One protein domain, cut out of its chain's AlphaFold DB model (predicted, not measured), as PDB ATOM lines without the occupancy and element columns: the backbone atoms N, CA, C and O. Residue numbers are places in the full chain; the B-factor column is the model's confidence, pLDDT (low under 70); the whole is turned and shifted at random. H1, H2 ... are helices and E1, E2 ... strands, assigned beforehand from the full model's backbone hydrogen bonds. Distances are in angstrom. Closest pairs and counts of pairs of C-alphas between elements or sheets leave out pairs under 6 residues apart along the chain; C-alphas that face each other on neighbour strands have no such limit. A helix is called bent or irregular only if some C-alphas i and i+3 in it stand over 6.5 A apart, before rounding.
ATOM      1  N   ILE A 134      49.723 -67.254  23.055       67.44
ATOM      2  CA  ILE A 134      48.800 -66.179  23.471       67.44
ATOM      3  C   ILE A 134      48.985 -64.909  22.626       67.44
ATOM      4  O   ILE A 134      48.006 -64.324  22.164       67.44
ATOM      5  N   LEU A 135      50.238 -64.499  22.387       71.69
ATOM      6  CA  LEU A 135      50.543 -63.331  21.557       71.69
ATOM      7  C   LEU A 135      50.064 -63.541  20.114       71.69
ATOM      8  O   LEU A 135      49.473 -62.634  19.536       71.69
ATOM      9  N   GLU A 136      50.260 -64.737  19.553       76.00
ATOM     10  CA  GLU A 136      49.793 -65.045  18.198       76.00
ATOM     11  C   GLU A 136      48.271 -65.020  18.086       76.00
ATOM     12  O   GLU A 136      47.778 -64.493  17.098       76.00
ATOM     13  N   VAL A 137      47.530 -65.507  19.091       71.88
ATOM     14  CA  VAL A 137      46.062 -65.374  19.130       71.88
ATOM     15  C   VAL A 137      45.646 -63.904  19.129       71.88
ATOM     16  O   VAL A 137      44.771 -63.521  18.359       71.88
ATOM     17  N   TYR A 138      46.299 -63.050  19.922       74.12
ATOM     18  CA  TYR A 138      45.960 -61.626  19.956       74.12
ATOM     19  C   TYR A 138      46.320 -60.894  18.643       74.12
ATOM     20  O   TYR A 138      45.581 -60.014  18.199       74.12
ATOM     21  N   ILE A 139      47.399 -61.308  17.967       80.25
ATOM     22  CA  ILE A 139      47.747 -60.848  16.614       80.25
ATOM     23  C   ILE A 139      46.717 -61.340  15.583       80.25
ATOM     24  O   ILE A 139      46.256 -60.535  14.776       80.25
ATOM     25  N   SER A 140      46.296 -62.609  15.628       81.50
ATOM     26  CA  SER A 140      45.240 -63.148  14.756       81.50
ATOM     27  C   SER A 140      43.911 -62.417  14.958       81.50
ATOM     28  O   SER A 140      43.270 -62.041  13.983       81.50
ATOM     29  N   ASN A 141      43.516 -62.132  16.203       76.44
ATOM     30  CA  ASN A 141      42.312 -61.351  16.491       76.44
ATOM     31  C   ASN A 141      42.390 -59.947  15.864       76.44
ATOM     32  O   ASN A 141      41.417 -59.490  15.263       76.44
ATOM     33  N   TYR A 142      43.545 -59.272  15.965       84.50
ATOM     34  CA  TYR A 142      43.765 -57.967  15.333       84.50
ATOM     35  C   TYR A 142      43.664 -58.043  13.804       84.50
ATOM     36  O   TYR A 142      42.963 -57.232  13.205       84.50
ATOM     37  N   ILE A 143      44.314 -59.034  13.183       87.62
ATOM     38  CA  ILE A 143      44.241 -59.302  11.738       87.62
ATOM     39  C   ILE A 143      42.783 -59.476  11.302       87.62
ATOM     40  O   ILE A 143      42.316 -58.720  10.453       87.62
ATOM     41  N   ASN A 144      42.044 -60.384  11.948       81.06
ATOM     42  CA  ASN A 144      40.640 -60.662  11.644       81.06
ATOM     43  C   ASN A 144      39.777 -59.391  11.748       81.06
ATOM     44  O   ASN A 144      38.923 -59.141  10.901       81.06
ATOM     45  N   ALA A 145      40.007 -58.551  12.763       80.25
ATOM     46  CA  ALA A 145      39.284 -57.291  12.924       80.25
ATOM     47  C   ALA A 145      39.603 -56.272  11.810       80.25
ATOM     48  O   ALA A 145      38.701 -55.557  11.367       80.25
ATOM     49  N   VAL A 146      40.848 -56.218  11.311       89.44
ATOM     50  CA  VAL A 146      41.196 -55.392  10.139       89.44
ATOM     51  C   VAL A 146      40.594 -55.970   8.855       89.44
ATOM     52  O   VAL A 146      40.083 -55.203   8.045       89.44
ATOM     53  N   GLU A 147      40.581 -57.291   8.675       87.94
ATOM     54  CA  GLU A 147      39.929 -57.948   7.531       87.94
ATOM     55  C   GLU A 147      38.433 -57.612   7.469       87.94
ATOM     56  O   GLU A 147      37.946 -57.182   6.424       87.94
ATOM     57  N   GLN A 148      37.715 -57.699   8.594       82.75
ATOM     58  CA  GLN A 148      36.304 -57.297   8.666       82.75
ATOM     59  C   GLN A 148      36.100 -55.799   8.377       82.75
ATOM     60  O   GLN A 148      35.136 -55.428   7.707       82.75
ATOM     61  N   LEU A 149      37.017 -54.925   8.814       88.56
ATOM     62  CA  LEU A 149      36.970 -53.499   8.478       88.56
ATOM     63  C   LEU A 149      37.189 -53.245   6.975       88.56
ATOM     64  O   LEU A 149      36.506 -52.402   6.394       88.56
ATOM     65  N   VAL A 150      38.130 -53.960   6.349       90.75
ATOM     66  CA  VAL A 150      38.421 -53.862   4.909       90.75
ATOM     67  C   VAL A 150      37.228 -54.357   4.087       90.75
ATOM     68  O   VAL A 150      36.797 -53.653   3.174       90.75
ATOM     69  N   LEU A 151      36.629 -55.494   4.461       88.81
ATOM     70  CA  LEU A 151      35.396 -56.017   3.854       88.81
ATOM     71  C   LEU A 151      34.207 -55.051   4.019       88.81
ATOM     72  O   LEU A 151      33.428 -54.866   3.087       88.81
ATOM     73  N   GLY A 152      34.093 -54.382   5.172       84.81
ATOM     74  CA  GLY A 152      33.089 -53.344   5.445       84.81
ATOM     75  C   GLY A 152      33.357 -51.976   4.794       84.81
ATOM     76  O   GLY A 152      32.584 -51.034   5.001       84.81
ATOM     77  N   GLY A 153      34.443 -51.846   4.026       88.06
ATOM     78  CA  GLY A 153      34.843 -50.627   3.331       88.06
ATOM     79  C   GLY A 153      35.506 -49.585   4.240       88.06
ATOM     80  O   GLY A 153      34.868 -48.980   5.119       88.06
ATOM     81  N   LEU A 154      36.784 -49.312   3.953       90.19
ATOM     82  CA  LEU A 154      37.586 -48.287   4.623       90.19
ATOM     83  C   LEU A 154      36.894 -46.924   4.573       90.19
ATOM     84  O   LEU A 154      36.432 -46.457   3.528       90.19
ATOM     85  N   LYS A 155      36.835 -46.257   5.727       90.06
ATOM     86  CA  LYS A 155      36.284 -44.906   5.809       90.06
ATOM     87  C   LYS A 155      37.301 -43.913   5.255       90.06
ATOM     88  O   LYS A 155      38.508 -44.020   5.480       90.06
ATOM     89  N   LYS A 156      36.766 -42.939   4.527       87.88
ATOM     90  CA  LYS A 156      37.474 -41.802   3.941       87.88
ATOM     91  C   LYS A 156      37.187 -40.560   4.774       87.88
ATOM     92  O   LYS A 156      36.152 -40.480   5.434       87.88
ATOM     93  N   ASN A 157      38.077 -39.577   4.733       82.94
ATOM     94  CA  ASN A 157      37.803 -38.254   5.288       82.94
ATOM     95  C   ASN A 157      38.368 -37.160   4.377       82.94
ATOM     96  O   ASN A 157      39.171 -37.418   3.480       82.94
ATOM     97  N   TYR A 158      37.920 -35.932   4.601       81.75
ATOM     98  CA  TYR A 158      38.379 -34.746   3.899       81.75
ATOM     99  C   TYR A 158      39.748 -34.303   4.422       81.75
ATOM    100  O   TYR A 158      39.846 -33.667   5.470       81.75
ATOM    101  N   ALA A 159      40.803 -34.611   3.668       77.12
ATOM    102  CA  ALA A 159      42.145 -34.094   3.911       77.12
ATOM    103  C   ALA A 159      42.382 -32.817   3.078       77.12
ATOM    104  O   ALA A 159      42.044 -32.809   1.889       77.12
ATOM    105  N   PRO A 160      42.960 -31.743   3.650       78.00
ATOM    106  CA  PRO A 160      43.330 -30.557   2.887       78.00
ATOM    107  C   PRO A 160      44.533 -30.866   1.988       78.00
ATOM    108  O   PRO A 160      45.595 -31.263   2.461       78.00
ATOM    109  N   VAL A 161      44.359 -30.660   0.687       81.75
ATOM    110  CA  VAL A 161      45.365 -30.891  -0.349       81.75
ATOM    111  C   VAL A 161      45.799 -29.552  -0.943       81.75
ATOM    112  O   VAL A 161      44.966 -28.708  -1.286       81.75
ATOM    113  N   GLU A 162      47.116 -29.366  -1.055       86.75
ATOM    114  CA  GLU A 162      47.757 -28.220  -1.700       86.75
ATOM    115  C   GLU A 162      48.463 -28.676  -2.984       86.75
ATOM    116  O   GLU A 162      49.445 -29.415  -2.927       86.75
ATOM    117  N   GLU A 163      48.003 -28.228  -4.150       89.00
ATOM    118  CA  GLU A 163      48.555 -28.641  -5.450       89.00
ATOM    119  C   GLU A 163      48.748 -27.441  -6.392       89.00
ATOM    120  O   GLU A 163      48.201 -26.363  -6.165       89.00
ATOM    121  N   ASN A 164      49.536 -27.613  -7.461       90.25
ATOM    122  CA  ASN A 164      49.765 -26.578  -8.477       90.25
ATOM    123  C   ASN A 164      49.337 -27.066  -9.873       90.25
ATOM    124  O   ASN A 164      50.164 -27.518 -10.671       90.25
ATOM    125  N   GLN A 165      48.028 -27.045 -10.137       90.62
ATOM    126  CA  GLN A 165      47.405 -27.675 -11.309       90.62
ATOM    127  C   GLN A 165      47.162 -26.691 -12.465       90.62
ATOM    128  O   GLN A 165      47.198 -25.480 -12.285       90.62
ATOM    129  N   ARG A 166      46.884 -27.202 -13.675       90.88
ATOM    130  CA  ARG A 166      46.535 -26.377 -14.856       90.88
ATOM    131  C   ARG A 166      45.113 -25.792 -14.819       90.88
ATOM    132  O   ARG A 166      44.781 -24.965 -15.657       90.88
ATOM    133  N   PHE A 167      44.276 -26.221 -13.877       88.06
ATOM    134  CA  PHE A 167      42.881 -25.800 -13.739       88.06
ATOM    135  C   PHE A 167      42.551 -25.482 -12.276       88.06
ATOM    136  O   PHE A 167      43.148 -26.041 -11.355       88.06
ATOM    137  N   LEU A 168      41.604 -24.569 -12.061       85.69
ATOM    138  CA  LEU A 168      41.171 -24.147 -10.731       85.69
ATOM    139  C   LEU A 168      40.142 -25.138 -10.167       85.69
ATOM    140  O   LEU A 168      39.045 -25.276 -10.707       85.69
ATOM    141  N   LYS A 169      40.483 -25.813  -9.065       80.69
ATOM    142  CA  LYS A 169      39.591 -26.725  -8.336       80.69
ATOM    143  C   LYS A 169      39.658 -26.428  -6.838       80.69
ATOM    144  O   LYS A 169      40.714 -26.548  -6.228       80.69
ATOM    145  N   GLY A 170      38.531 -26.032  -6.246       83.94
ATOM    146  CA  GLY A 170      38.480 -25.533  -4.867       83.94
ATOM    147  C   GLY A 170      38.963 -24.084  -4.739       83.94
ATOM    148  O   GLY A 170      38.749 -23.274  -5.640       83.94
ATOM    149  N   LYS A 171      39.576 -23.736  -3.603       87.88
ATOM    150  CA  LYS A 171      39.994 -22.362  -3.284       87.88
ATOM    151  C   LYS A 171      41.396 -22.079  -3.828       87.88
ATOM    152  O   LYS A 171      42.283 -22.916  -3.710       87.88
ATOM    153  N   LEU A 172      41.630 -20.884  -4.363       89.88
ATOM    154  CA  LEU A 172      42.978 -20.433  -4.723       89.88
ATOM    155  C   LEU A 172      43.784 -20.076  -3.459       89.88
ATOM    156  O   LEU A 172      43.309 -19.316  -2.611       89.88
ATOM    157  N   ASP A 173      45.012 -20.580  -3.339       89.56
ATOM    158  CA  ASP A 173      45.992 -20.074  -2.376       89.56
ATOM    159  C   ASP A 173      46.663 -18.835  -2.980       89.56
ATOM    160  O   ASP A 173      47.603 -18.938  -3.765       89.56
ATOM    161  N   ILE A 174      46.143 -17.652  -2.641       89.56
ATOM    162  CA  ILE A 174      46.606 -16.366  -3.188       89.56
ATOM    163  C   ILE A 174      48.107 -16.164  -2.916       89.56
ATOM    164  O   ILE A 174      48.852 -15.788  -3.820       89.56
ATOM    165  N   THR A 175      48.572 -16.483  -1.705       89.56
ATOM    166  CA  THR A 175      49.978 -16.338  -1.307       89.56
ATOM    167  C   THR A 175      50.889 -17.236  -2.145       89.56
ATOM    168  O   THR A 175      51.924 -16.781  -2.637       89.56
ATOM    169  N   LYS A 176      50.502 -18.498  -2.376       86.81
ATOM    170  CA  LYS A 176      51.267 -19.431  -3.223       86.81
ATOM    171  C   LYS A 176      51.119 -19.131  -4.717       86.81
ATOM    172  O   LYS A 176      52.076 -19.347  -5.457       86.81
ATOM    173  N   GLN A 177      49.994 -18.572  -5.164       90.62
ATOM    174  CA  GLN A 177      49.813 -18.131  -6.549       90.62
ATOM    175  C   GLN A 177      50.757 -16.972  -6.885       90.62
ATOM    176  O   GLN A 177      51.460 -17.033  -7.892       90.62
ATOM    177  N   ILE A 178      50.825 -15.952  -6.023       89.44
ATOM    178  CA  ILE A 178      51.724 -14.804  -6.204       89.44
ATOM    179  C   ILE A 178      53.191 -15.250  -6.113       89.44
ATOM    180  O   ILE A 178      53.992 -14.891  -6.970       89.44
ATOM    181  N   THR A 179      53.556 -16.081  -5.131       89.00
ATOM    182  CA  THR A 179      54.967 -16.474  -4.928       89.00
ATOM    183  C   THR A 179      55.495 -17.536  -5.900       89.00
ATOM    184  O   THR A 179      56.701 -17.565  -6.129       89.00
ATOM    185  N   LYS A 180      54.651 -18.406  -6.486       83.06
ATOM    186  CA  LYS A 180      55.105 -19.473  -7.411       83.06
ATOM    187  C   LYS A 180      54.679 -19.320  -8.873       83.06
ATOM    188  O   LYS A 180      55.362 -19.858  -9.739       83.06
ATOM    189  N   ASN A 181      53.573 -18.629  -9.165       85.31
ATOM    190  CA  ASN A 181      52.939 -18.646 -10.493       85.31
ATOM    191  C   ASN A 181      52.795 -17.254 -11.145       85.31
ATOM    192  O   ASN A 181      52.180 -17.142 -12.203       85.31
ATOM    193  N   ILE A 182      53.371 -16.191 -10.565       84.00
ATOM    194  CA  ILE A 182      53.298 -14.826 -11.126       84.00
ATOM    195  C   ILE A 182      53.871 -14.728 -12.553       84.00
ATOM    196  O   ILE A 182      53.301 -14.040 -13.403       84.00
ATOM    197  N   THR A 183      54.945 -15.471 -12.838       83.00
ATOM    198  CA  THR A 183      55.511 -15.647 -14.187       83.00
ATOM    199  C   THR A 183      54.799 -16.760 -14.962       83.00
ATOM    200  O   THR A 183      54.435 -16.573 -16.121       83.00
ATOM    201  N   ASN A 184      54.547 -17.912 -14.330       81.56
ATOM    202  CA  ASN A 184      53.884 -19.060 -14.953       81.56
ATOM    203  C   ASN A 184      52.364 -19.062 -14.706       81.56
ATOM    204  O   ASN A 184      51.835 -19.854 -13.925       81.56
ATOM    205  N   LYS A 185      51.656 -18.192 -15.435       82.19
ATOM    206  CA  LYS A 185      50.192 -18.028 -15.352       82.19
ATOM    207  C   LYS A 185      49.381 -19.250 -15.821       82.19
ATOM    208  O   LYS A 185      48.169 -19.268 -15.641       82.19
ATOM    209  N   ALA A 186      50.020 -20.278 -16.389       87.12
ATOM    210  CA  ALA A 186      49.370 -21.513 -16.842       87.12
ATOM    211  C   ALA A 186      49.127 -22.540 -15.712       87.12
ATOM    212  O   ALA A 186      48.819 -23.706 -15.984       87.12
ATOM    213  N   ARG A 187      49.300 -22.140 -14.441       89.69
ATOM    214  CA  ARG A 187      49.008 -22.962 -13.261       89.69
ATOM    215  C   ARG A 187      48.342 -22.165 -12.134       89.69
ATOM    216  O   ARG A 187      48.571 -20.966 -11.967       89.69
ATOM    217  N   PHE A 188      47.553 -22.877 -11.338       89.94
ATOM    218  CA  PHE A 188      46.839 -22.400 -10.162       89.94
ATOM    219  C   PHE A 188      47.325 -23.158  -8.922       89.94
ATOM    220  O   PHE A 188      47.201 -24.382  -8.847       89.94
ATOM    221  N   ALA A 189      47.840 -22.425  -7.935       91.12
ATOM    222  CA  ALA A 189      48.122 -22.938  -6.604       91.12
ATOM    223  C   ALA A 189      46.794 -23.068  -5.847       91.12
ATOM    224  O   ALA A 189      46.188 -22.068  -5.460       91.12
ATOM    225  N   ILE A 190      46.311 -24.296  -5.681       91.06
ATOM    226  CA  ILE A 190      44.965 -24.594  -5.188       91.06
ATOM    227  C   ILE A 190      44.986 -25.306  -3.838       91.06
ATOM    228  O   ILE A 190      45.865 -26.115  -3.547       91.06
ATOM    229  N   LYS A 191      43.968 -24.994  -3.039       88.06
ATOM    230  CA  LYS A 191      43.621 -25.574  -1.747       88.06
ATOM    231  C   LYS A 191      42.226 -26.172  -1.838       88.06
ATOM    232  O   LYS A 191      41.235 -25.446  -1.942       88.06
ATOM    233  N   TYR A 192      42.142 -27.494  -1.786       84.69
ATOM    234  CA  TYR A 192      40.868 -28.207  -1.806       84.69
ATOM    235  C   TYR A 192      40.897 -29.399  -0.855       84.69
ATOM    236  O   TYR A 192      41.949 -29.972  -0.591       84.69
ATOM    237  N   ASN A 193      39.736 -29.785  -0.335       82.44
ATOM    238  CA  ASN A 193      39.632 -30.970   0.505       82.44
ATOM    239  C   ASN A 193      39.387 -32.195  -0.383       82.44
ATOM    240  O   ASN A 193      38.372 -32.264  -1.077       82.44
ATOM    241  N   LYS A 194      40.307 -33.162  -0.370       83.00
ATOM    242  CA  LYS A 194      40.188 -34.430  -1.102       83.00
ATOM    243  C   LYS A 194      39.655 -35.498  -0.145       83.00
ATOM    244  O   LYS A 194      40.155 -35.629   0.968       83.00
ATOM    245  N   TYR A 195      38.639 -36.245  -0.567       83.88
ATOM    246  CA  TYR A 195      38.059 -37.333   0.224       83.88
ATOM    247  C   TYR A 195      38.894 -38.607   0.017       83.88
ATOM    248  O   TYR A 195      38.789 -39.247  -1.031       83.88
ATOM    249  N   ILE A 196      39.788 -38.916   0.962       88.31
ATOM    250  CA  ILE A 196      40.839 -39.943   0.813       88.31
ATOM    251  C   ILE A 196      40.912 -40.904   2.000       88.31
ATOM    252  O   ILE A 196      40.361 -40.642   3.067       88.31
ATOM    253  N   GLU A 197      41.598 -42.025   1.780       89.19
ATOM    254  CA  GLU A 197      41.831 -43.093   2.765       89.19
ATOM    255  C   GLU A 197      43.083 -42.839   3.619       89.19
ATOM    256  O   GLU A 197      43.239 -43.458   4.669       89.19
ATOM    257  N   ASP A 198      43.943 -41.889   3.232       91.75
ATOM    258  CA  ASP A 198      45.023 -41.382   4.082       91.75
ATOM    259  C   ASP A 198      44.456 -40.504   5.215       91.75
ATOM    260  O   ASP A 198      44.377 -39.275   5.139       91.75
ATOM    261  N   ILE A 199      44.023 -41.178   6.277       91.06
ATOM    262  CA  ILE A 199      43.496 -40.590   7.510       91.06
ATOM    263  C   ILE A 199      44.227 -41.191   8.719       91.06
ATOM    264  O   ILE A 199      44.670 -42.342   8.640       91.06
ATOM    265  N   PRO A 200      44.323 -40.480   9.861       92.88
ATOM    266  CA  PRO A 200      45.017 -40.972  11.055       92.88
ATOM    267  C   PRO A 200      44.597 -42.384  11.485       92.88
ATOM    268  O   PRO A 200      45.450 -43.197  11.822       92.88
ATOM    269  N   GLN A 201      43.304 -42.709  11.399       94.19
ATOM    270  CA  GLN A 201      42.771 -44.034  11.718       94.19
ATOM    271  C   GLN A 201      43.409 -45.146  10.862       94.19
ATOM    272  O   GLN A 201      43.918 -46.131  11.398       94.19
ATOM    273  N   ASN A 202      43.420 -44.975   9.537       95.19
ATOM    274  CA  ASN A 202      43.959 -45.961   8.602       95.19
ATOM    275  C   ASN A 202      45.497 -46.024   8.682       95.19
ATOM    276  O   ASN A 202      46.055 -47.121   8.721       95.19
ATOM    277  N   ARG A 203      46.188 -44.875   8.803       96.06
ATOM    278  CA  ARG A 203      47.650 -44.842   9.020       96.06
ATOM    279  C   ARG A 203      48.063 -45.615  10.262       96.06
ATOM    280  O   ARG A 203      49.054 -46.342  10.224       96.06
ATOM    281  N   ILE A 204      47.331 -45.462  11.365       96.31
ATOM    282  CA  ILE A 204      47.609 -46.182  12.610       96.31
ATOM    283  C   ILE A 204      47.487 -47.693  12.398       96.31
ATOM    284  O   ILE A 204      48.423 -48.405  12.752       96.31
ATOM    285  N   ILE A 205      46.425 -48.168  11.736       95.75
ATOM    286  CA  ILE A 205      46.259 -49.596  11.414       95.75
ATOM    287  C   ILE A 205      47.426 -50.117  10.567       95.75
ATOM    288  O   ILE A 205      48.053 -51.115  10.916       95.75
ATOM    289  N   VAL A 206      47.786 -49.410   9.492       97.50
ATOM    290  CA  VAL A 206      48.912 -49.788   8.623       97.50
ATOM    291  C   VAL A 206      50.245 -49.792   9.378       97.50
ATOM    292  O   VAL A 206      51.067 -50.687   9.185       97.50
ATOM    293  N   THR A 207      50.454 -48.836  10.284       96.50
ATOM    294  CA  THR A 207      51.658 -48.778  11.132       96.50
ATOM    295  C   THR A 207      51.700 -49.954  12.108       96.50
ATOM    296  O   THR A 207      52.761 -50.542  12.308       96.50
ATOM    297  N   THR A 208      50.557 -50.342  12.684       94.31
ATOM    298  CA  THR A 208      50.457 -51.531  13.540       94.31
ATOM    299  C   THR A 208      50.732 -52.802  12.746       94.31
ATOM    300  O   THR A 208      51.568 -53.587  13.173       94.31
ATOM    301  N   LEU A 209      50.137 -52.986  11.565       95.94
ATOM    302  CA  LEU A 209      50.414 -54.135  10.694       95.94
ATOM    303  C   LEU A 209      51.907 -54.240  10.322       95.94
ATOM    304  O   LEU A 209      52.506 -55.304  10.479       95.94
ATOM    305  N   ARG A 210      52.543 -53.125   9.922       95.12
ATOM    306  CA  ARG A 210      53.992 -53.062   9.623       95.12
ATOM    307  C   ARG A 210      54.885 -53.380  10.832       95.12
ATOM    308  O   ARG A 210      56.036 -53.752  10.631       95.12
ATOM    309  N   LYS A 211      54.362 -53.290  12.058       89.06
ATOM    310  CA  LYS A 211      55.016 -53.766  13.286       89.06
ATOM    311  C   LYS A 211      54.707 -55.243  13.580       89.06
ATOM    312  O   LYS A 211      55.612 -56.036  13.808       89.06
ATOM    313  N   LEU A 212      53.443 -55.663  13.517       87.50
ATOM    314  CA  LEU A 212      53.056 -57.045  13.833       87.50
ATOM    315  C   LEU A 212      53.702 -58.080  12.897       87.50
ATOM    316  O   LEU A 212      53.928 -59.217  13.312       87.50
ATOM    317  N   ILE A 213      54.070 -57.699  11.668       89.81
ATOM    318  CA  ILE A 213      54.797 -58.585  10.749       89.81
ATOM    319  C   ILE A 213      56.253 -58.853  11.167       89.81
ATOM    320  O   ILE A 213      56.736 -59.957  10.906       89.81
ATOM    321  N   SER A 214      56.954 -57.932  11.846       83.44
ATOM    322  CA  SER A 214      58.263 -58.240  12.457       83.44
ATOM    323  C   SER A 214      58.098 -59.079  13.718       83.44
ATOM    324  O   SER A 214      58.852 -60.027  13.935       83.44
ATOM    325  N   ASP A 215      57.072 -58.753  14.500       76.50
ATOM    326  CA  ASP A 215      56.919 -59.201  15.882       76.50
ATOM    327  C   ASP A 215      56.297 -60.605  15.997       76.50
ATOM    328  O   ASP A 215      56.649 -61.365  16.895       76.50
ATOM    329  N   SER A 216      55.435 -60.995  15.053       79.31
ATOM    330  CA  SER A 216      54.878 -62.352  14.982       79.31
ATOM    331  C   SER A 216      55.945 -63.413  14.657       79.31
ATOM    332  O   SER A 216      56.987 -63.162  14.040       79.31
ATOM    333  N   HIS A 217      55.666 -64.650  15.036       78.38
ATOM    334  CA  HIS A 217      56.363 -65.886  14.699       78.38
ATOM    335  C   HIS A 217      55.467 -66.874  13.920       78.38
ATOM    336  O   HIS A 217      55.993 -67.829  13.344       78.38
ATOM    337  N   SER A 218      54.149 -66.647  13.859       80.88
ATOM    338  CA  SER A 218      53.204 -67.419  13.041       80.88
ATOM    339  C   SER A 218      53.352 -67.083  11.553       80.88
ATOM    340  O   SER A 218      53.239 -65.929  11.135       80.88
ATOM    341  N   THR A 219      53.583 -68.106  10.726       87.25
ATOM    342  CA  THR A 219      53.637 -67.971   9.261       87.25
ATOM    343  C   THR A 219      52.294 -67.521   8.689       87.25
ATOM    344  O   THR A 219      52.274 -66.646   7.826       87.25
ATOM    345  N   THR A 220      51.182 -68.040   9.217       87.88
ATOM    346  CA  THR A 220      49.821 -67.637   8.836       87.88
ATOM    347  C   THR A 220      49.583 -66.157   9.126       87.88
ATOM    348  O   THR A 220      49.187 -65.421   8.227       87.88
ATOM    349  N   ASN A 221      49.915 -65.680  10.333       87.56
ATOM    350  CA  ASN A 221      49.731 -64.267  10.682       87.56
ATOM    351  C   ASN A 221      50.557 -63.353   9.760       87.56
ATOM    352  O   ASN A 221      50.036 -62.362   9.253       87.56
ATOM    353  N   LYS A 222      51.815 -63.706   9.454       93.56
ATOM    354  CA  LYS A 222      52.639 -62.938   8.501       93.56
ATOM    355  C   LYS A 222      52.068 -62.938   7.079       93.56
ATOM    356  O   LYS A 222      52.129 -61.900   6.421       93.56
ATOM    357  N   ALA A 223      51.499 -64.051   6.609       94.62
ATOM    358  CA  ALA A 223      50.862 -64.124   5.294       94.62
ATOM    359  C   ALA A 223      49.638 -63.194   5.209       94.62
ATOM    360  O   ALA A 223      49.581 -62.343   4.323       94.62
ATOM    361  N   HIS A 224      48.723 -63.271   6.181       95.19
ATOM    362  CA  HIS A 224      47.545 -62.396   6.239       95.19
ATOM    363  C   HIS A 224      47.929 -60.911   6.362       95.19
ATOM    364  O   HIS A 224      47.414 -60.078   5.615       95.19
ATOM    365  N   ILE A 225      48.901 -60.562   7.219       97.00
ATOM    366  CA  ILE A 225      49.404 -59.180   7.313       97.00
ATOM    367  C   ILE A 225      50.000 -58.712   5.975       97.00
ATOM    368  O   ILE A 225      49.799 -57.561   5.595       97.00
ATOM    369  N   SER A 226      50.693 -59.581   5.232       96.69
ATOM    370  CA  SER A 226      51.254 -59.232   3.917       96.69
ATOM    371  C   SER A 226      50.161 -58.939   2.882       96.69
ATOM    372  O   SER A 226      50.278 -57.978   2.120       96.69
ATOM    373  N   VAL A 227      49.065 -59.708   2.887       96.94
ATOM    374  CA  VAL A 227      47.885 -59.446   2.046       96.94
ATOM    375  C   VAL A 227      47.232 -58.115   2.433       96.94
ATOM    376  O   VAL A 227      47.026 -57.267   1.565       96.94
ATOM    377  N   LEU A 228      46.997 -57.868   3.727       96.81
ATOM    378  CA  LEU A 228      46.432 -56.599   4.202       96.81
ATOM    379  C   LEU A 228      47.312 -55.396   3.841       96.81
ATOM    380  O   LEU A 228      46.797 -54.382   3.383       96.81
ATOM    381  N   LEU A 229      48.635 -55.500   3.985       96.94
ATOM    382  CA  LEU A 229      49.567 -54.434   3.604       96.94
ATOM    383  C   LEU A 229      49.657 -54.208   2.088       96.94
ATOM    384  O   LEU A 229      50.025 -53.110   1.678       96.94
ATOM    385  N   THR A 230      49.298 -55.206   1.275       96.06
ATOM    386  CA  THR A 230      49.164 -55.067  -0.184       96.06
ATOM    387  C   THR A 230      47.865 -54.338  -0.545       96.06
ATOM    388  O   THR A 230      47.884 -53.433  -1.372       96.06
ATOM    389  N   ILE A 231      46.749 -54.664   0.117       93.75
ATOM    390  CA  ILE A 231      45.463 -53.958  -0.057       93.75
ATOM    391  C   ILE A 231      45.572 -52.495   0.412       93.75
ATOM    392  O   ILE A 231      45.024 -51.593  -0.212       93.75
ATOM    393  N   LEU A 232      46.314 -52.251   1.494       94.75
ATOM    394  CA  LEU A 232      46.504 -50.936   2.115       94.75
ATOM    395  C   LEU A 232      47.742 -50.182   1.576       94.75
ATOM    396  O   LEU A 232      48.261 -49.295   2.257       94.75
ATOM    397  N   ALA A 233      48.251 -50.536   0.388       93.69
ATOM    398  CA  ALA A 233      49.527 -50.029  -0.131       93.69
ATOM    399  C   ALA A 233      49.571 -48.497  -0.309       93.69
ATOM    400  O   ALA A 233      50.583 -47.880   0.026       93.69
ATOM    401  N   ASP A 234      48.468 -47.884  -0.752       92.06
ATOM    402  CA  ASP A 234      48.335 -46.427  -0.941       92.06
ATOM    403  C   ASP A 234      48.324 -45.626   0.378       92.06
ATOM    404  O   ASP A 234      48.352 -44.392   0.363       92.06
ATOM    405  N   ILE A 235      48.267 -46.299   1.534       94.81
ATOM    406  CA  ILE A 235      48.153 -45.659   2.847       94.81
ATOM    407  C   ILE A 235      49.539 -45.632   3.529       94.81
ATOM    408  O   ILE A 235      50.159 -46.680   3.781       94.81
ATOM    409  N   PRO A 236      50.072 -44.437   3.855       94.25
ATOM    410  CA  PRO A 236      51.392 -44.310   4.458       94.25
ATOM    411  C   PRO A 236      51.407 -44.797   5.914       94.25
ATOM    412  O   PRO A 236      50.377 -44.916   6.579       94.25
ATOM    413  N   SER A 237      52.606 -45.055   6.441       94.81
ATOM    414  CA  SER A 237      52.779 -45.178   7.893       94.81
ATOM    415  C   SER A 237      52.497 -43.828   8.562       94.81
ATOM    416  O   SER A 237      52.706 -42.772   7.967       94.81
ATOM    417  N   SER A 238      52.058 -43.855   9.818       95.62
ATOM    418  CA  SER A 238      51.855 -42.651  10.620       95.62
ATOM    419  C   SER A 238      53.183 -41.903  10.815       95.62
ATOM    420  O   SER A 238      54.116 -42.481  11.378       95.62
ATOM    421  N   PRO A 239      53.294 -40.624  10.401       91.56
ATOM    422  CA  PRO A 239      54.505 -39.828  10.614       91.56
ATOM    423  C   PRO A 239      54.650 -39.358  12.070       91.56
ATOM    424  O   PRO A 239      55.738 -38.969  12.487       91.56
ATOM    425  N   ASN A 240      53.569 -39.382  12.857       94.00
ATOM    426  CA  ASN A 240      53.585 -39.108  14.292       94.00
ATOM    427  C   ASN A 240      52.504 -39.954  14.980       94.00
ATOM    428  O   ASN A 240      51.330 -39.573  15.023       94.00
ATOM    429  N   ILE A 241      52.929 -41.094  15.529       91.81
ATOM    430  CA  ILE A 241      52.051 -42.095  16.148       91.81
ATOM    431  C   ILE A 241      51.235 -41.498  17.302       91.81
ATOM    432  O   ILE A 241      50.044 -41.777  17.402       91.81
ATOM    433  N   GLU A 242      51.825 -40.669  18.167       90.00
ATOM    434  CA  GLU A 242      51.107 -40.118  19.324       90.00
ATOM    435  C   GLU A 242      50.015 -39.122  18.902       90.00
ATOM    436  O   GLU A 242      48.897 -39.171  19.424       90.00
ATOM    437  N   ASN A 243      50.288 -38.262  17.915       91.75
ATOM    438  CA  ASN A 243      49.289 -37.330  17.395       91.75
ATOM    439  C   ASN A 243      48.194 -38.034  16.578       91.75
ATOM    440  O   ASN A 243      47.016 -37.724  16.762       91.75
ATOM    441  N   ASP A 244      48.550 -38.989  15.718       93.31
ATOM    442  CA  ASP A 244      47.553 -39.730  14.944       93.31
ATOM    443  C   ASP A 244      46.683 -40.610  15.852       93.31
ATOM    444  O   ASP A 244      45.467 -40.631  15.670       93.31
ATOM    445  N   LEU A 245      47.245 -41.239  16.895       90.62
ATOM    446  CA  LEU A 245      46.463 -41.939  17.924       90.62
ATOM    447  C   LEU A 245      45.530 -40.994  18.685       90.62
ATOM    448  O   LEU A 245      44.394 -41.371  18.967       90.62
ATOM    449  N   ARG A 246      45.975 -39.775  19.023       89.69
ATOM    450  CA  ARG A 246      45.145 -38.760  19.696       89.69
ATOM    451  C   ARG A 246      43.941 -38.363  18.839       89.69
ATOM    452  O   ARG A 246      42.824 -38.323  19.348       89.69
ATOM    453  N   ILE A 247      44.150 -38.123  17.543       88.69
ATOM    454  CA  ILE A 247      43.068 -37.800  16.602       88.69
ATOM    455  C   ILE A 247      42.155 -39.019  16.403       88.69
ATOM    456  O   ILE A 247      40.940 -38.905  16.543       88.69
ATOM    457  N   ALA A 248      42.726 -40.200  16.150       87.19
ATOM    458  CA  ALA A 248      41.977 -41.432  15.909       87.19
ATOM    459  C   ALA A 248      41.176 -41.922  17.131       87.19
ATOM    460  O   ALA A 248      40.171 -42.600  16.952       87.19
ATOM    461  N   SER A 249      41.586 -41.562  18.354       82.19
ATOM    462  CA  SER A 249      40.857 -41.864  19.600       82.19
ATOM    463  C   SER A 249      39.727 -40.871  19.917       82.19
ATOM    464  O   SER A 249      39.110 -40.978  20.976       82.19
ATOM    465  N   THR A 250      39.477 -39.869  19.065       81.50
ATOM    466  CA  THR A 250      38.424 -38.866  19.294       81.50
ATOM    467  C   THR A 250      37.068 -39.415  18.845       81.50
ATOM    468  O   THR A 250      36.840 -39.600  17.650       81.50
ATOM    469  N   SER A 251      36.164 -39.655  19.801       67.75
ATOM    470  CA  SER A 251      34.860 -40.295  19.582       67.75
ATOM    471  C   SER A 251      34.041 -39.637  18.465       67.75
ATOM    472  O   SER A 251      33.590 -38.499  18.593       67.75
ATOM    473  N   ASN A 252      33.789 -40.380  17.387       76.75
ATOM    474  CA  ASN A 252      32.987 -39.936  16.250       76.75
ATOM    475  C   ASN A 252      32.170 -41.116  15.703       76.75
ATOM    476  O   ASN A 252      32.737 -42.144  15.338       76.75
ATOM    477  N   ARG A 253      30.843 -40.952  15.593       77.56
ATOM    478  CA  ARG A 253      29.904 -41.997  15.133       77.56
ATOM    479  C   ARG A 253      30.223 -42.546  13.734       77.56
ATOM    480  O   ARG A 253      29.868 -43.681  13.440       77.56
ATOM    481  N   LEU A 254      30.909 -41.778  12.884       80.81
ATOM    482  CA  LEU A 254      31.361 -42.232  11.558       80.81
ATOM    483  C   LEU A 254      32.480 -43.289  11.621       80.81
ATOM    484  O   LEU A 254      32.714 -43.992  10.639       80.81
ATOM    485  N   PHE A 255      33.166 -43.394  12.763       83.88
ATOM    486  CA  PHE A 255      34.345 -44.234  12.974       83.88
ATOM    487  C   PHE A 255      34.155 -45.281  14.081       83.88
ATOM    488  O   PHE A 255      35.128 -45.900  14.490       83.88
ATOM    489  N   THR A 256      32.931 -45.559  14.544       80.00
ATOM    490  CA  THR A 256      32.700 -46.549  15.618       80.00
ATOM    491  C   THR A 256      33.210 -47.961  15.273       80.00
ATOM    492  O   THR A 256      33.671 -48.678  16.157       80.00
ATOM    493  N   SER A 257      33.269 -48.335  13.987       81.00
ATOM    494  CA  SER A 257      33.917 -49.580  13.524       81.00
ATOM    495  C   SER A 257      35.443 -49.618  13.723       81.00
ATOM    496  O   SER A 257      36.050 -50.678  13.618       81.00
ATOM    497  N   TYR A 258      36.076 -48.476  14.001       87.94
ATOM    498  CA  TYR A 258      37.508 -48.348  14.275       87.94
ATOM    499  C   TYR A 258      37.835 -48.340  15.768       87.94
ATOM    500  O   TYR A 258      38.984 -48.606  16.114       87.94
ATOM    501  N   ASP A 259      36.881 -48.044  16.657       81.31
ATOM    502  CA  ASP A 259      37.164 -47.781  18.076       81.31
ATOM    503  C   ASP A 259      37.945 -48.927  18.742       81.31
ATOM    504  O   ASP A 259      38.859 -48.687  19.529       81.31
ATOM    505  N   MET A 260      37.617 -50.178  18.406       77.06
ATOM    506  CA  MET A 260      38.315 -51.379  18.879       77.06
ATOM    507  C   MET A 260      39.727 -51.494  18.289       77.06
ATOM    508  O   MET A 260      40.701 -51.641  19.030       77.06
ATOM    509  N   LEU A 261      39.859 -51.331  16.968       84.81
ATOM    510  CA  LEU A 261      41.137 -51.390  16.258       84.81
ATOM    511  C   LEU A 261      42.109 -50.296  16.701       84.81
ATOM    512  O   LEU A 261      43.279 -50.593  16.912       84.81
ATOM    513  N   ILE A 262      41.665 -49.054  16.901       88.94
ATOM    514  CA  ILE A 262      42.527 -47.957  17.368       88.94
ATOM    515  C   ILE A 262      42.958 -48.179  18.820       88.94
ATOM    516  O   ILE A 262      44.131 -47.976  19.144       88.94
ATOM    517  N   LYS A 263      42.059 -48.674  19.685       79.12
ATOM    518  CA  LYS A 263      42.416 -49.065  21.057       79.12
ATOM    519  C   LYS A 263      43.471 -50.174  21.065       79.12
ATOM    520  O   LYS A 263      44.453 -50.027  21.781       79.12
ATOM    521  N   TRP A 264      43.330 -51.229  20.261       79.31
ATOM    522  CA  TRP A 264      44.343 -52.288  20.139       79.31
ATOM    523  C   TRP A 264      45.659 -51.774  19.526       79.31
ATOM    524  O   TRP A 264      46.738 -52.012  20.069       79.31
ATOM    525  N   SER A 265      45.577 -50.973  18.459       86.75
ATOM    526  CA  SER A 265      46.733 -50.354  17.789       86.75
ATOM    527  C   SER A 265      47.567 -49.502  18.748       86.75
ATOM    528  O   SER A 265      48.794 -49.550  18.705       86.75
ATOM    529  N   LYS A 266      46.920 -48.767  19.664       82.94
ATOM    530  CA  LYS A 266      47.578 -47.979  20.718       82.94
ATOM    531  C   LYS A 266      48.449 -48.835  21.642       82.94
ATOM    532  O   LYS A 266      49.564 -48.425  21.959       82.94
ATOM    533  N   GLN A 267      47.948 -50.001  22.056       73.31
ATOM    534  CA  GLN A 267      48.639 -50.922  22.969       73.31
ATOM    535  C   GLN A 267      49.869 -51.524  22.278       73.31
ATOM    536  O   GLN A 267      50.974 -51.466  22.816       73.31
ATOM    537  N   PHE A 268      49.693 -52.010  21.041       77.56
ATOM    538  CA  PHE A 268      50.788 -52.531  20.224       77.56
ATOM    539  C   PHE A 268      51.844 -51.464  19.912       77.56
ATOM    540  O   PHE A 268      53.028 -51.690  20.151       77.56
ATOM    541  N   LEU A 269      51.461 -50.305  19.364       82.31
ATOM    542  CA  LEU A 269      52.418 -49.322  18.843       82.31
ATOM    543  C   LEU A 269      53.276 -48.693  19.936       82.31
ATOM    544  O   LEU A 269      54.499 -48.682  19.805       82.31
ATOM    545  N   LEU A 270      52.661 -48.211  21.019       71.56
ATOM    546  CA  LEU A 270      53.368 -47.446  22.050       71.56
ATOM    547  C   LEU A 270      54.299 -48.303  22.930       71.56
ATOM    548  O   LEU A 270      54.977 -47.744  23.788       71.56
ATOM    549  N   ASN A 271      54.293 -49.637  22.784       57.06
ATOM    550  CA  ASN A 271      54.835 -50.597  23.765       57.06
ATOM    551  C   ASN A 271      54.269 -50.397  25.191       57.06
ATOM    552  O   ASN A 271      54.848 -50.880  26.162       57.06
ATOM    553  N   ARG A 272      53.148 -49.673  25.317       47.19
ATOM    554  CA  ARG A 272      52.422 -49.424  26.567       47.19
ATOM    555  C   ARG A 272      51.212 -50.344  26.587       47.19
ATOM    556  O   ARG A 272      50.097 -49.891  26.342       47.19
ATOM    557  N   GLY A 273      51.447 -51.625  26.842       40.56
ATOM    558  CA  GLY A 273      50.365 -52.552  27.122       40.56
ATOM    559  C   GLY A 273      49.874 -52.342  28.552       40.56
ATOM    560  O   GLY A 273      50.627 -52.488  29.507       40.56
TER     561      GLY A 273
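What this domain is: This is residues 134 to 273 of the 615 residues of an uncharacterized protein of Alloprevotella sp. E39 (UniProt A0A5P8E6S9). Four helices, H1, H3, H4 and H6, form an up-and-down bundle, each running against the one before it in the chain, and H5 packs on H3 and H6. A bent two-stranded arm, E1 and E2, leads away from this helical body to the small helix H2 at its far end. The printed part has 140 residues with six named helices and two named strands, in the order H1 E1 H2 E2 H3 H4 H5 H6; the sheet, E1 - E2, is antiparallel and the class is mostly helix. The whole is loose, with a radius of gyration of the C-alphas of 18.8 A, and the arm makes the length in spans of 63 by 30 by 28 A.

How they stand to each other: H1, residues 134 to 151, touches H4, residues 219 to 231, at a shallow tilt of 27 degrees, the same way; their closest C-alphas, of Ser 140 and Asn 221, are 6.2 A apart. With residues 142 to 149 alone H1 touches H6, residues 253 to 269, the closest C-alphas being those of Ala 145 and Leu 261, 7.0 A. E1, residues 157 to 165, and E2, residues 188 to 196, are antiparallel at 153 degrees, with N 161 and O 192 at 2.8 A and N 190 and O 163 at 2.8 A, within hydrogen-bond range. E1 bends by 58 degrees at residue 162 and E2 by 56 degrees at residue 193. H2, residues 174 to 181, comes closest to E2 at the C-alphas of Gln 177 and Ala 189, 5.1 A; it touches no helix. H3, residues 200 to 215, forms a helical hairpin with H4, opposite ways at a shallow tilt of 31 degrees, closest at the C-alphas of Ile 213 and Lys 222, 5.4 A. H3 touches H6 at the C-alphas of Thr 208 and Ser 265, 5.8 A, their closest. H5, residues 241 to 248, touches H3 with the closest C-alphas, of Pro 200 and Asp 244, 4.8 A apart, and forms a helical hairpin with H6. H4 and H6 are apart. Every O i to N i+4 pair is within hydrogen-bond range in H1, H2, H4 and H5; in H3 it is 11 of 12 and in H6 7 of 13.

Where its parts are: H1 begins at C-alpha 134 (48.800, -66.179, 23.471) and is 25.8 A long; E1 is 21.9 A and E2 21.5 A. H2 begins at C-alpha 174 (46.606, -16.366, -3.188). H3 is 22.3 A, H4 18.7 A and H6 24.0 A long, ending at C-alpha 269 (52.418, -49.322, 18.843). H6 is irregular, with C-alphas 254 and 257 8.0 A apart, and has a kink of 48 degrees near residue 260.

The domain as a whole: The C-alphas of Ile 134 and Thr 183, the two farthest apart, are 63.4 A apart. The printed part has no cut, and no link is long. Mean pLDDT of the printed part is 86.0; residues 134, 251 and 271 to 273 are under 70.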